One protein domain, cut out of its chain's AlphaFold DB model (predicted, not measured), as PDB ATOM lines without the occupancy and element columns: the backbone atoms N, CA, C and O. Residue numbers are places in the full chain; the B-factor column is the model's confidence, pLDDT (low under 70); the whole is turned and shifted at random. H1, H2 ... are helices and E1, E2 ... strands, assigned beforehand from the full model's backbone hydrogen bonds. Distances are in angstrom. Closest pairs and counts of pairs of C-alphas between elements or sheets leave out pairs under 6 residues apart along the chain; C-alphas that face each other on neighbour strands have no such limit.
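What this domain is: This is residues 23 to 99 of the 487 residues of the protein "Hypothetical protein" of Pseudictyota dubia (UniProt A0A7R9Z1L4). This domain has little regular structure: a drawn-out chain of loops with three separate helices strung along its long axis, H1 near one end, H2 in the middle and H3 toward the other end, where the loop at residues 81 to 84 reaches beyond it. The 77 printed residues include H1, E1, H2 and H3 in that order; the class is mostly helix, with only 27 residues in named elements. The whole is loose, with a radius of gyration of the C-alphas of 14.7 A and spans of 49 by 24 by 17 A.

How they stand to each other: H3, residues 88 to 98, is apart from H2, residues 47 to 54, from E1, residues 42 to 44, and from H1, residues 32 to 36. H1 is apart from H2 and E1. E1 and H2 meet only through their link. E1 pairs with no named strand, but residues 23 to 24 pair with its residues 43 to 44, parallel. In H2 and H3 every O i to N i+4 pair is within hydrogen-bond range; in H1 0 of 1 is, beside 1 of 2 O i to N i+3 pairs.

Where its parts are: H3 is 15.4 A long, ending at C-alpha 98 (27.931, 38.508, -46.914). H2 measures 10.6 A, H1 7.9 A from C-alpha 32 (-8.060, 23.453, -47.342), and E1 6.2 A.

The domain as a whole: The farthest C-alphas, of Ala 36 and Glu 82, are 49.1 A apart. The printed part has no cut. H2 to H3 is a long link of 33 residues. Residues 35 to 40 stand free. Residues 81 to 84 have pLDDT under 70.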
ATOM      1  N   HIS A  23       1.893  34.733 -47.385       92.69
ATOM      2  CA  HIS A  23       0.833  34.323 -46.466       92.69
ATOM      3  C   HIS A  23       1.469  33.930 -45.135       92.69
ATOM      4  O   HIS A  23       2.205  32.946 -45.070       92.69
ATOM      5  N   ILE A  24       1.182  34.697 -44.083       93.81
ATOM      6  CA  ILE A  24       1.647  34.419 -42.719       93.81
ATOM      7  C   ILE A  24       0.606  33.520 -42.047       93.81
ATOM      8  O   ILE A  24      -0.530  33.948 -41.843       93.81
ATOM      9  N   ILE A  25       0.962  32.272 -41.737       91.56
ATOM     10  CA  ILE A  25       0.025  31.272 -41.204       91.56
ATOM     11  C   ILE A  25       0.635  30.560 -39.993       91.56
ATOM     12  O   ILE A  25       1.570  29.775 -40.113       91.56
ATOM     13  N   ASP A  26       0.036  30.785 -38.826       89.25
ATOM     14  CA  ASP A  26       0.350  30.089 -37.573       89.25
ATOM     15  C   ASP A  26      -0.478  28.795 -37.439       89.25
ATOM     16  O   ASP A  26      -1.433  28.704 -36.662       89.25
ATOM     17  N   ARG A  27      -0.215  27.817 -38.320       86.06
ATOM     18  CA  ARG A  27      -0.881  26.499 -38.326       86.06
ATOM     19  C   ARG A  27       0.069  25.406 -38.832       86.06
ATOM     20  O   ARG A  27       0.792  25.647 -39.797       86.06
ATOM     21  N   PRO A  28      -0.002  24.171 -38.292       79.00
ATOM     22  CA  PRO A  28       0.897  23.074 -38.676       79.00
ATOM     23  C   PRO A  28       0.703  22.566 -40.116       79.00
ATOM     24  O   PRO A  28       1.532  21.813 -40.618       79.00
ATOM     25  N   ALA A  29      -0.387  22.945 -40.792       82.69
ATOM     26  CA  ALA A  29      -0.645  22.604 -42.187       82.69
ATOM     27  C   ALA A  29      -1.483  23.687 -42.884       82.69
ATOM     28  O   ALA A  29      -2.314  24.352 -42.259       82.69
ATOM     29  N   LEU A  30      -1.305  23.817 -44.203       84.50
ATOM     30  CA  LEU A  30      -2.039  24.773 -45.034       84.50
ATOM     31  C   LEU A  30      -3.558  24.459 -45.051       84.50
ATOM     32  O   LEU A  30      -3.934  23.341 -45.438       84.50
ATOM     33  N   PRO A  31      -4.444  25.414 -44.692       82.12
ATOM     34  CA  PRO A  31      -5.892  25.206 -44.700       82.12
ATOM     35  C   PRO A  31      -6.430  24.786 -46.071       82.12
ATOM     36  O   PRO A  31      -5.939  25.227 -47.109       82.12
ATOM     37  N   ALA A  32      -7.490  23.972 -46.096       79.94
ATOM     38  CA  ALA A  32      -8.060  23.453 -47.342       79.94
ATOM     39  C   ALA A  32      -8.504  24.559 -48.322       79.94
ATOM     40  O   ALA A  32      -8.290  24.419 -49.523       79.94
ATOM     41  N   SER A  33      -9.032  25.679 -47.811       76.75
ATOM     42  CA  SER A  33      -9.378  26.873 -48.600       76.75
ATOM     43  C   SER A  33      -8.172  27.518 -49.293       76.75
ATOM     44  O   SER A  33      -8.304  28.051 -50.389       76.75
ATOM     45  N   HIS A  34      -6.984  27.431 -48.688       79.81
ATOM     46  CA  HIS A  34      -5.766  28.062 -49.193       79.81
ATOM     47  C   HIS A  34      -5.031  27.192 -50.230       79.81
ATOM     48  O   HIS A  34      -4.196  27.698 -50.976       79.81
ATOM     49  N   LYS A  35      -5.375  25.900 -50.357       77.50
ATOM     50  CA  LYS A  35      -4.782  24.980 -51.354       77.50
ATOM     51  C   LYS A  35      -5.107  25.339 -52.812       77.50
ATOM     52  O   LYS A  35      -4.463  24.814 -53.714       77.50
ATOM     53  N   ALA A  36      -6.099  26.203 -53.039       79.44
ATOM     54  CA  ALA A  36      -6.482  26.710 -54.357       79.44
ATOM     55  C   ALA A  36      -5.790  28.038 -54.737       79.44
ATOM     56  O   ALA A  36      -6.043  28.571 -55.817       79.44
ATOM     57  N   LEU A  37      -4.945  28.597 -53.862       84.62
ATOM     58  CA  LEU A  37      -4.224  29.846 -54.120       84.62
ATOM     59  C   LEU A  37      -3.026  29.623 -55.071       84.62
ATOM     60  O   LEU A  37      -2.543  28.494 -55.201       84.62
ATOM     61  N   PRO A  38      -2.517  30.677 -55.744       83.88
ATOM     62  CA  PRO A  38      -1.374  30.556 -56.645       83.88
ATOM     63  C   PRO A  38      -0.129  29.995 -55.944       83.88
ATOM     64  O   PRO A  38       0.265  30.479 -54.886       83.88
ATOM     65  N   LYS A  39       0.541  29.025 -56.583       82.75
ATOM     66  CA  LYS A  39       1.796  28.416 -56.092       82.75
ATOM     67  C   LYS A  39       2.997  29.373 -56.054       82.75
ATOM     68  O   LYS A  39       4.043  28.997 -55.553       82.75
ATOM     69  N   SER A  40       2.853  30.580 -56.601       86.00
ATOM     70  CA  SER A  40       3.846  31.660 -56.576       86.00
ATOM     71  C   SER A  40       3.733  32.555 -55.332       86.00
ATOM     72  O   SER A  40       4.199  33.692 -55.360       86.00
ATOM     73  N   ARG A  41       3.029  32.097 -54.290       91.00
ATOM     74  CA  ARG A  41       2.928  32.768 -52.994       91.00
ATOM     75  C   ARG A  41       3.710  31.982 -51.956       91.00
ATOM     76  O   ARG A  41       3.535  30.769 -51.857       91.00
ATOM     77  N   GLU A  42       4.499  32.684 -51.157       93.25
ATOM     78  CA  GLU A  42       5.235  32.082 -50.049       93.25
ATOM     79  C   GLU A  42       4.323  31.888 -48.835       93.25
ATOM     80  O   GLU A  42       3.547  32.779 -48.481       93.25
ATOM     81  N   PHE A  43       4.414  30.728 -48.187       92.75
ATOM     82  CA  PHE A  43       3.609  30.372 -47.015       92.75
ATOM     83  C   PHE A  43       4.524  30.193 -45.802       92.75
ATOM     84  O   PHE A  43       5.163  29.151 -45.650       92.75
ATOM     85  N   VAL A  44       4.586  31.221 -44.954       95.06
ATOM     86  CA  VAL A  44       5.567  31.356 -43.867       95.06
ATOM     87  C   VAL A  44       4.903  31.414 -42.493       95.06
ATOM     88  O   VAL A  44       3.768  31.868 -42.342       95.06
ATOM     89  N   GLN A  45       5.626  30.970 -41.473       94.75
ATOM     90  CA  GLN A  45       5.236  31.103 -40.069       94.75
ATOM     91  C   GLN A  45       5.569  32.523 -39.546       94.75
ATOM     92  O   GLN A  45       6.500  33.151 -40.062       94.75
ATOM     93  N   PRO A  46       4.863  33.054 -38.520       95.06
ATOM     94  CA  PRO A  46       5.033  34.440 -38.050       95.06
ATOM     95  C   PRO A  46       6.465  34.831 -37.662       95.06
ATOM     96  O   PRO A  46       6.862  35.979 -37.859       95.06
ATOM     97  N   GLN A  47       7.242  33.863 -37.168       94.19
ATOM     98  CA  GLN A  47       8.635  34.012 -36.743       94.19
ATOM     99  C   GLN A  47       9.519  34.714 -37.789       94.19
ATOM    100  O   GLN A  47      10.338  35.556 -37.431       94.19
ATOM    101  N   TRP A  48       9.297  34.446 -39.082       95.56
ATOM    102  CA  TRP A  48      10.058  35.053 -40.182       95.56
ATOM    103  C   TRP A  48      10.021  36.585 -40.162       95.56
ATOM    104  O   TRP A  48      11.031  37.236 -40.418       95.56
ATOM    105  N   VAL A  49       8.863  37.168 -39.835       94.38
ATOM    106  CA  VAL A  49       8.676  38.625 -39.810       94.38
ATOM    107  C   VAL A  49       9.461  39.254 -38.659       94.38
ATOM    108  O   VAL A  49      10.031  40.330 -38.826       94.38
ATOM    109  N   LEU A  50       9.517  38.569 -37.512       94.06
ATOM    110  CA  LEU A  50      10.256  39.013 -36.330       94.06
ATOM    111  C   LEU A  50      11.766  38.897 -36.552       94.06
ATOM    112  O   LEU A  50      12.490  39.859 -36.316       94.06
ATOM    113  N   ASP A  51      12.238  37.770 -37.087       93.81
ATOM    114  CA  ASP A  51      13.664  37.565 -37.357       93.81
ATOM    115  C   ASP A  51      14.182  38.532 -38.435       93.81
ATOM    116  O   ASP A  51      15.241  39.132 -38.259       93.81
ATOM    117  N   CYS A  52      13.414  38.775 -39.510       93.50
ATOM    118  CA  CYS A  52      13.774  39.779 -40.520       93.50
ATOM    119  C   CYS A  52      13.842  41.201 -39.940       93.50
ATOM    120  O   CYS A  52      14.697  41.992 -40.345       93.50
ATOM    121  N   ALA A  53      12.950  41.537 -38.999       93.19
ATOM    122  CA  ALA A  53      12.948  42.833 -38.325       93.19
ATOM    123  C   ALA A  53      14.154  42.983 -37.383       93.19
ATOM    124  O   ALA A  53      14.870  43.978 -37.485       93.19
ATOM    125  N   ASN A  54      14.430  41.981 -36.541       91.50
ATOM    126  CA  ASN A  54      15.592  41.960 -35.644       91.50
ATOM    127  C   ASN A  54      16.915  42.054 -36.419       91.50
ATOM    128  O   ASN A  54      17.832  42.754 -36.003       91.50
ATOM    129  N   GLN A  55      17.012  41.368 -37.560       90.06
ATOM    130  CA  GLN A  55      18.223  41.333 -38.383       90.06
ATOM    131  C   GLN A  55      18.361  42.514 -39.355       90.06
ATOM    132  O   GLN A  55      19.405  42.621 -40.007       90.06
ATOM    133  N   ASN A  56      17.324  43.360 -39.468       90.75
ATOM    134  CA  ASN A  56      17.156  44.420 -40.470       90.75
ATOM    135  C   ASN A  56      17.489  43.956 -41.906       90.75
ATOM    136  O   ASN A  56      18.118  44.670 -42.689       90.75
ATOM    137  N   PHE A  57      17.116  42.716 -42.233       90.69
ATOM    138  CA  PHE A  57      17.512  42.018 -43.456       90.69
ATOM    139  C   PHE A  57      16.440  40.996 -43.854       90.69
ATOM    140  O   PHE A  57      15.830  40.366 -42.992       90.69
ATOM    141  N   LEU A  58      16.204  40.814 -45.156       92.00
ATOM    142  CA  LEU A  58      15.175  39.898 -45.655       92.00
ATOM    143  C   LEU A  58      15.709  38.457 -45.707       92.00
ATOM    144  O   LEU A  58      16.363  38.060 -46.670       92.00
ATOM    145  N   LEU A  59      15.437  37.679 -44.660       92.56
ATOM    146  CA  LEU A  59      15.913  36.300 -44.527       92.56
ATOM    147  C   LEU A  59      15.235  35.347 -45.534       92.56
ATOM    148  O   LEU A  59      14.052  35.526 -45.847       92.56
ATOM    149  N   PRO A  60      15.919  34.285 -46.003       92.75
ATOM    150  CA  PRO A  60      15.318  33.280 -46.876       92.75
ATOM    151  C   PRO A  60      14.115  32.577 -46.228       92.75
ATOM    152  O   PRO A  60      14.227  31.950 -45.176       92.75
ATOM    153  N   VAL A  61      12.965  32.596 -46.907       93.56
ATOM    154  CA  VAL A  61      11.708  31.958 -46.453       93.56
ATOM    155  C   VAL A  61      11.812  30.437 -46.248       93.56
ATOM    156  O   VAL A  61      10.979  29.840 -45.569       93.56
ATOM    157  N   GLY A  62      12.844  29.791 -46.805       90.19
ATOM    158  CA  GLY A  62      12.961  28.336 -46.929       90.19
ATOM    159  C   GLY A  62      12.944  27.541 -45.617       90.19
ATOM    160  O   GLY A  62      12.430  26.419 -45.616       90.19
ATOM    161  N   ARG A  63      13.451  28.090 -44.502       88.62
ATOM    162  CA  ARG A  63      13.354  27.469 -43.160       88.62
ATOM    163  C   ARG A  63      12.046  27.795 -42.427       88.62
ATOM    164  O   ARG A  63      11.634  27.041 -41.557       88.62
ATOM    165  N   TYR A  64      11.347  28.849 -42.838       94.00
ATOM    166  CA  TYR A  64      10.135  29.359 -42.187       94.00
ATOM    167  C   TYR A  64       8.825  28.818 -42.771       94.00
ATOM    168  O   TYR A  64       7.744  29.221 -42.336       94.00
ATOM    169  N   GLY A  65       8.905  27.917 -43.754       91.06
ATOM    170  CA  GLY A  65       7.742  27.272 -44.364       91.06
ATOM    171  C   GLY A  65       6.867  26.515 -43.356       91.06
ATOM    172  O   GLY A  65       7.335  26.067 -42.308       91.06
ATOM    173  N   LEU A  66       5.580  26.359 -43.674       89.81
ATOM    174  CA  LEU A  66       4.619  25.680 -42.793       89.81
ATOM    175  C   LEU A  66       5.031  24.234 -42.483       89.81
ATOM    176  O   LEU A  66       5.368  23.468 -43.384       89.81
ATOM    177  N   GLY A  67       4.961  23.859 -41.204       84.44
ATOM    178  CA  GLY A  67       5.298  22.514 -40.728       84.44
ATOM    179  C   GLY A  67       6.799  22.208 -40.650       84.44
ATOM    180  O   GLY A  67       7.154  21.094 -40.272       84.44
ATOM    181  N   LYS A  68       7.685  23.162 -40.974       87.88
ATOM    182  CA  LYS A  68       9.125  23.039 -40.708       87.88
ATOM    183  C   LYS A  68       9.454  23.399 -39.261       87.88
ATOM    184  O   LYS A  68       8.798  24.263 -38.674       87.88
ATOM    185  N   SER A  69      10.507  22.777 -38.726       88.31
ATOM    186  CA  SER A  69      11.152  23.260 -37.503       88.31
ATOM    187  C   SER A  69      11.724  24.649 -37.763       88.31
ATOM    188  O   SER A  69      12.450  24.847 -38.739       88.31
ATOM    189  N   LEU A  70      11.376  25.601 -36.904       90.12
ATOM    190  CA  LEU A  70      11.874  26.967 -36.989       90.12
ATOM    191  C   LEU A  70      13.332  27.047 -36.508       90.12
ATOM    192  O   LEU A  70      13.728  26.246 -35.657       90.12
ATOM    193  N   PRO A  71      14.129  27.996 -37.032       90.69
ATOM    194  CA  PRO A  71      15.447  28.284 -36.481       90.69
ATOM    195  C   PRO A  71      15.330  28.925 -35.082       90.69
ATOM    196  O   PRO A  71      14.280  29.484 -34.747       90.69
ATOM    197  N   PRO A  72      16.387  28.864 -34.252       89.12
ATOM    198  CA  PRO A  72      16.389  29.497 -32.936       89.12
ATOM    199  C   PRO A  72      16.326  31.027 -33.061       89.12
ATOM    200  O   PRO A  72      17.079  31.631 -33.823       89.12
ATOM    201  N   HIS A  73      15.440  31.663 -32.292       86.75
ATOM    202  CA  HIS A  73      15.289  33.119 -32.306       86.75
ATOM    203  C   HIS A  73      16.511  33.814 -31.693       86.75
ATOM    204  O   HIS A  73      16.915  33.497 -30.573       86.75
ATOM    205  N   LEU A  74      17.058  34.801 -32.403       87.44
ATOM    206  CA  LEU A  74      18.164  35.626 -31.919       87.44
ATOM    207  C   LEU A  74      17.624  36.915 -31.286       87.44
ATOM    208  O   LEU A  74      16.899  37.686 -31.926       87.44
ATOM    209  N   SER A  75      17.994  37.139 -30.024       83.81
ATOM    210  CA  SER A  75      17.630  38.337 -29.264       83.81
ATOM    211  C   SER A  75      18.322  39.578 -29.845       83.81
ATOM    212  O   SER A  75      19.544  39.574 -29.969       83.81
ATOM    213  N   PRO A  76      17.598  40.675 -30.135       82.25
ATOM    214  CA  PRO A  76      18.188  41.920 -30.627       82.25
ATOM    215  C   PRO A  76      18.833  42.762 -29.507       82.25
ATOM    216  O   PRO A  76      19.242  43.894 -29.749       82.25
ATOM    217  N   TRP A  77      18.887  42.233 -28.277       83.25
ATOM    218  CA  TRP A  77      19.460  42.880 -27.088       83.25
ATOM    219  C   TRP A  77      20.667  42.128 -26.506       83.25
ATOM    220  O   TRP A  77      21.135  42.491 -25.431       83.25
ATOM    221  N   VAL A  78      21.135  41.075 -27.181       78.25
ATOM    222  CA  VAL A  78      22.311  40.284 -26.793       78.25
ATOM    223  C   VAL A  78      23.471  40.637 -27.717       78.25
ATOM    224  O   VAL A  78      23.321  40.568 -28.936       78.25
ATOM    225  N   ASP A  79      24.628  40.975 -27.145       72.12
ATOM    226  CA  ASP A  79      25.881  41.077 -27.892       72.12
ATOM    227  C   ASP A  79      26.678  39.772 -27.739       72.12
ATOM    228  O   ASP A  79      27.296  39.502 -26.708       72.12
ATOM    229  N   HIS A  80      26.673  38.955 -28.794       70.00
ATOM    230  CA  HIS A  80      27.423  37.697 -28.851       70.00
ATOM    231  C   HIS A  80      28.952  37.886 -28.762       70.00
ATOM    232  O   HIS A  80      29.669  36.916 -28.520       70.00
ATOM    233  N   GLY A  81      29.464  39.109 -28.952       65.06
ATOM    234  CA  GLY A  81      30.861  39.463 -28.708       65.06
ATOM    235  C   GLY A  81      31.186  39.722 -27.233       65.06
ATOM    236  O   GLY A  81      32.320  39.483 -26.824       65.06
ATOM    237  N   GLU A  82      30.213  40.163 -26.424       65.31
ATOM    238  CA  GLU A  82      30.384  40.377 -24.976       65.31
ATOM    239  C   GLU A  82      30.068  39.105 -24.167       65.31
ATOM    240  O   GLU A  82      30.770  38.798 -23.204       65.31
ATOM    241  N   GLU A  83      29.078  38.308 -24.590       64.81
ATOM    242  CA  GLU A  83      28.735  37.027 -23.942       64.81
ATOM    243  C   GLU A  83      29.737  35.890 -24.232       64.81
ATOM    244  O   GLU A  83      29.677  34.835 -23.599       64.81
ATOM    245  N   GLY A  84      30.667  36.075 -25.177       68.50
ATOM    246  CA  GLY A  84      31.731  35.110 -25.491       68.50
ATOM    247  C   GLY A  84      31.276  33.828 -26.205       68.50
ATOM    248  O   GLY A  84      32.113  32.980 -26.514       68.50
ATOM    249  N   TYR A  85      29.981  33.690 -26.501       75.81
ATOM    250  CA  TYR A  85      29.413  32.599 -27.290       75.81
ATOM    251  C   TYR A  85      28.472  33.140 -28.371       75.81
ATOM    252  O   TYR A  85      27.571  33.939 -28.106       75.81
ATOM    253  N   LYS A  86      28.656  32.646 -29.597       77.25
ATOM    254  CA  LYS A  86      27.851  32.995 -30.764       77.25
ATOM    255  C   LYS A  86      27.057  31.767 -31.222       77.25
ATOM    256  O   LYS A  86      27.667  30.771 -31.604       77.25
ATOM    257  N   PRO A  87      25.712  31.798 -31.210       83.31
ATOM    258  CA  PRO A  87      24.915  30.697 -31.735       83.31
ATOM    259  C   PRO A  87      25.188  30.498 -33.231       83.31
ATOM    260  O   PRO A  87      25.166  31.468 -33.989       83.31
ATOM    261  N   ALA A  88      25.340  29.250 -33.684       84.50
ATOM    262  CA  ALA A  88      25.651  28.925 -35.084       84.50
ATOM    263  C   ALA A  88      24.672  29.546 -36.109       84.50
ATOM    264  O   ALA A  88      25.046  29.854 -37.241       84.50
ATOM    265  N   TYR A  89      23.418  29.802 -35.711       85.75
ATOM    266  CA  TYR A  89      22.437  30.481 -36.566       85.75
ATOM    267  C   TYR A  89      22.734  31.981 -36.788       85.75
ATOM    268  O   TYR A  89      22.387  32.530 -37.833       85.75
ATOM    269  N   ALA A  90      23.428  32.652 -35.862       85.88
ATOM    270  CA  ALA A  90      23.905  34.022 -36.069       85.88
ATOM    271  C   ALA A  90      25.009  34.071 -37.143       85.88
ATOM    272  O   ALA A  90      25.014  34.959 -37.994       85.88
ATOM    273  N   GLU A  91      25.896  33.075 -37.155       86.25
ATOM    274  CA  GLU A  91      26.936  32.906 -38.180       86.25
ATOM    275  C   GLU A  91      26.353  32.495 -39.539       86.25
ATOM    276  O   GLU A  91      26.845  32.900 -40.589       86.25
ATOM    277  N   GLU A  92      25.279  31.703 -39.547       86.19
ATOM    278  CA  GLU A  92      24.489  31.425 -40.751       86.19
ATOM    279  C   GLU A  92      23.918  32.722 -41.352       86.19
ATOM    280  O   GLU A  92      24.069  32.973 -42.547       86.19
ATOM    281  N   ILE A  93      23.328  33.590 -40.523       87.62
ATOM    282  CA  ILE A  93      22.765  34.874 -40.966       87.62
ATOM    283  C   ILE A  93      23.843  35.838 -41.480       87.62
ATOM    284  O   ILE A  93      23.609  36.521 -42.479       87.62
ATOM    285  N   GLU A  94      25.018  35.903 -40.854       87.31
ATOM    286  CA  GLU A  94      26.122  36.734 -41.356       87.31
ATOM    287  C   GLU A  94      26.655  36.247 -42.704       87.31
ATOM    288  O   GLU A  94      26.837  37.062 -43.607       87.31
ATOM    289  N   ARG A  95      26.801  34.933 -42.901       87.00
ATOM    290  CA  ARG A  95      27.182  34.363 -44.204       87.00
ATOM    291  C   ARG A  95      26.156  34.689 -45.298       87.00
ATOM    292  O   ARG A  95      26.543  35.101 -46.391       87.00
ATOM    293  N   ILE A  96      24.853  34.641 -44.987       86.62
ATOM    294  CA  ILE A  96      23.792  35.112 -45.902       86.62
ATOM    295  C   ILE A  96      23.952  36.612 -46.213       86.62
ATOM    296  O   ILE A  96      23.854  37.005 -47.376       86.62
ATOM    297  N   LYS A  97      24.206  37.456 -45.203       86.31
ATOM    298  CA  LYS A  97      24.412  38.909 -45.378       86.31
ATOM    299  C   LYS A  97      25.654  39.229 -46.222       86.31
ATOM    300  O   LYS A  97      25.619  40.187 -46.991       86.31
ATOM    301  N   ASN A  98      26.698  38.407 -46.127       85.75
ATOM    302  CA  ASN A  98      27.931  38.508 -46.914       85.75
ATOM    303  C   ASN A  98      27.803  37.938 -48.342       85.75
ATOM    304  O   ASN A  98      28.708  38.120 -49.155       85.75
ATOM    305  N   GLY A  99      26.684  37.282 -48.674       75.94
ATOM    306  CA  GLY A  99      26.421  36.720 -50.003       75.94
ATOM    307  C   GLY A  99      26.980  35.312 -50.235       75.94
ATOM    308  O   GLY A  99      27.051  34.871 -51.383       75.94
TER     309      GLY A  99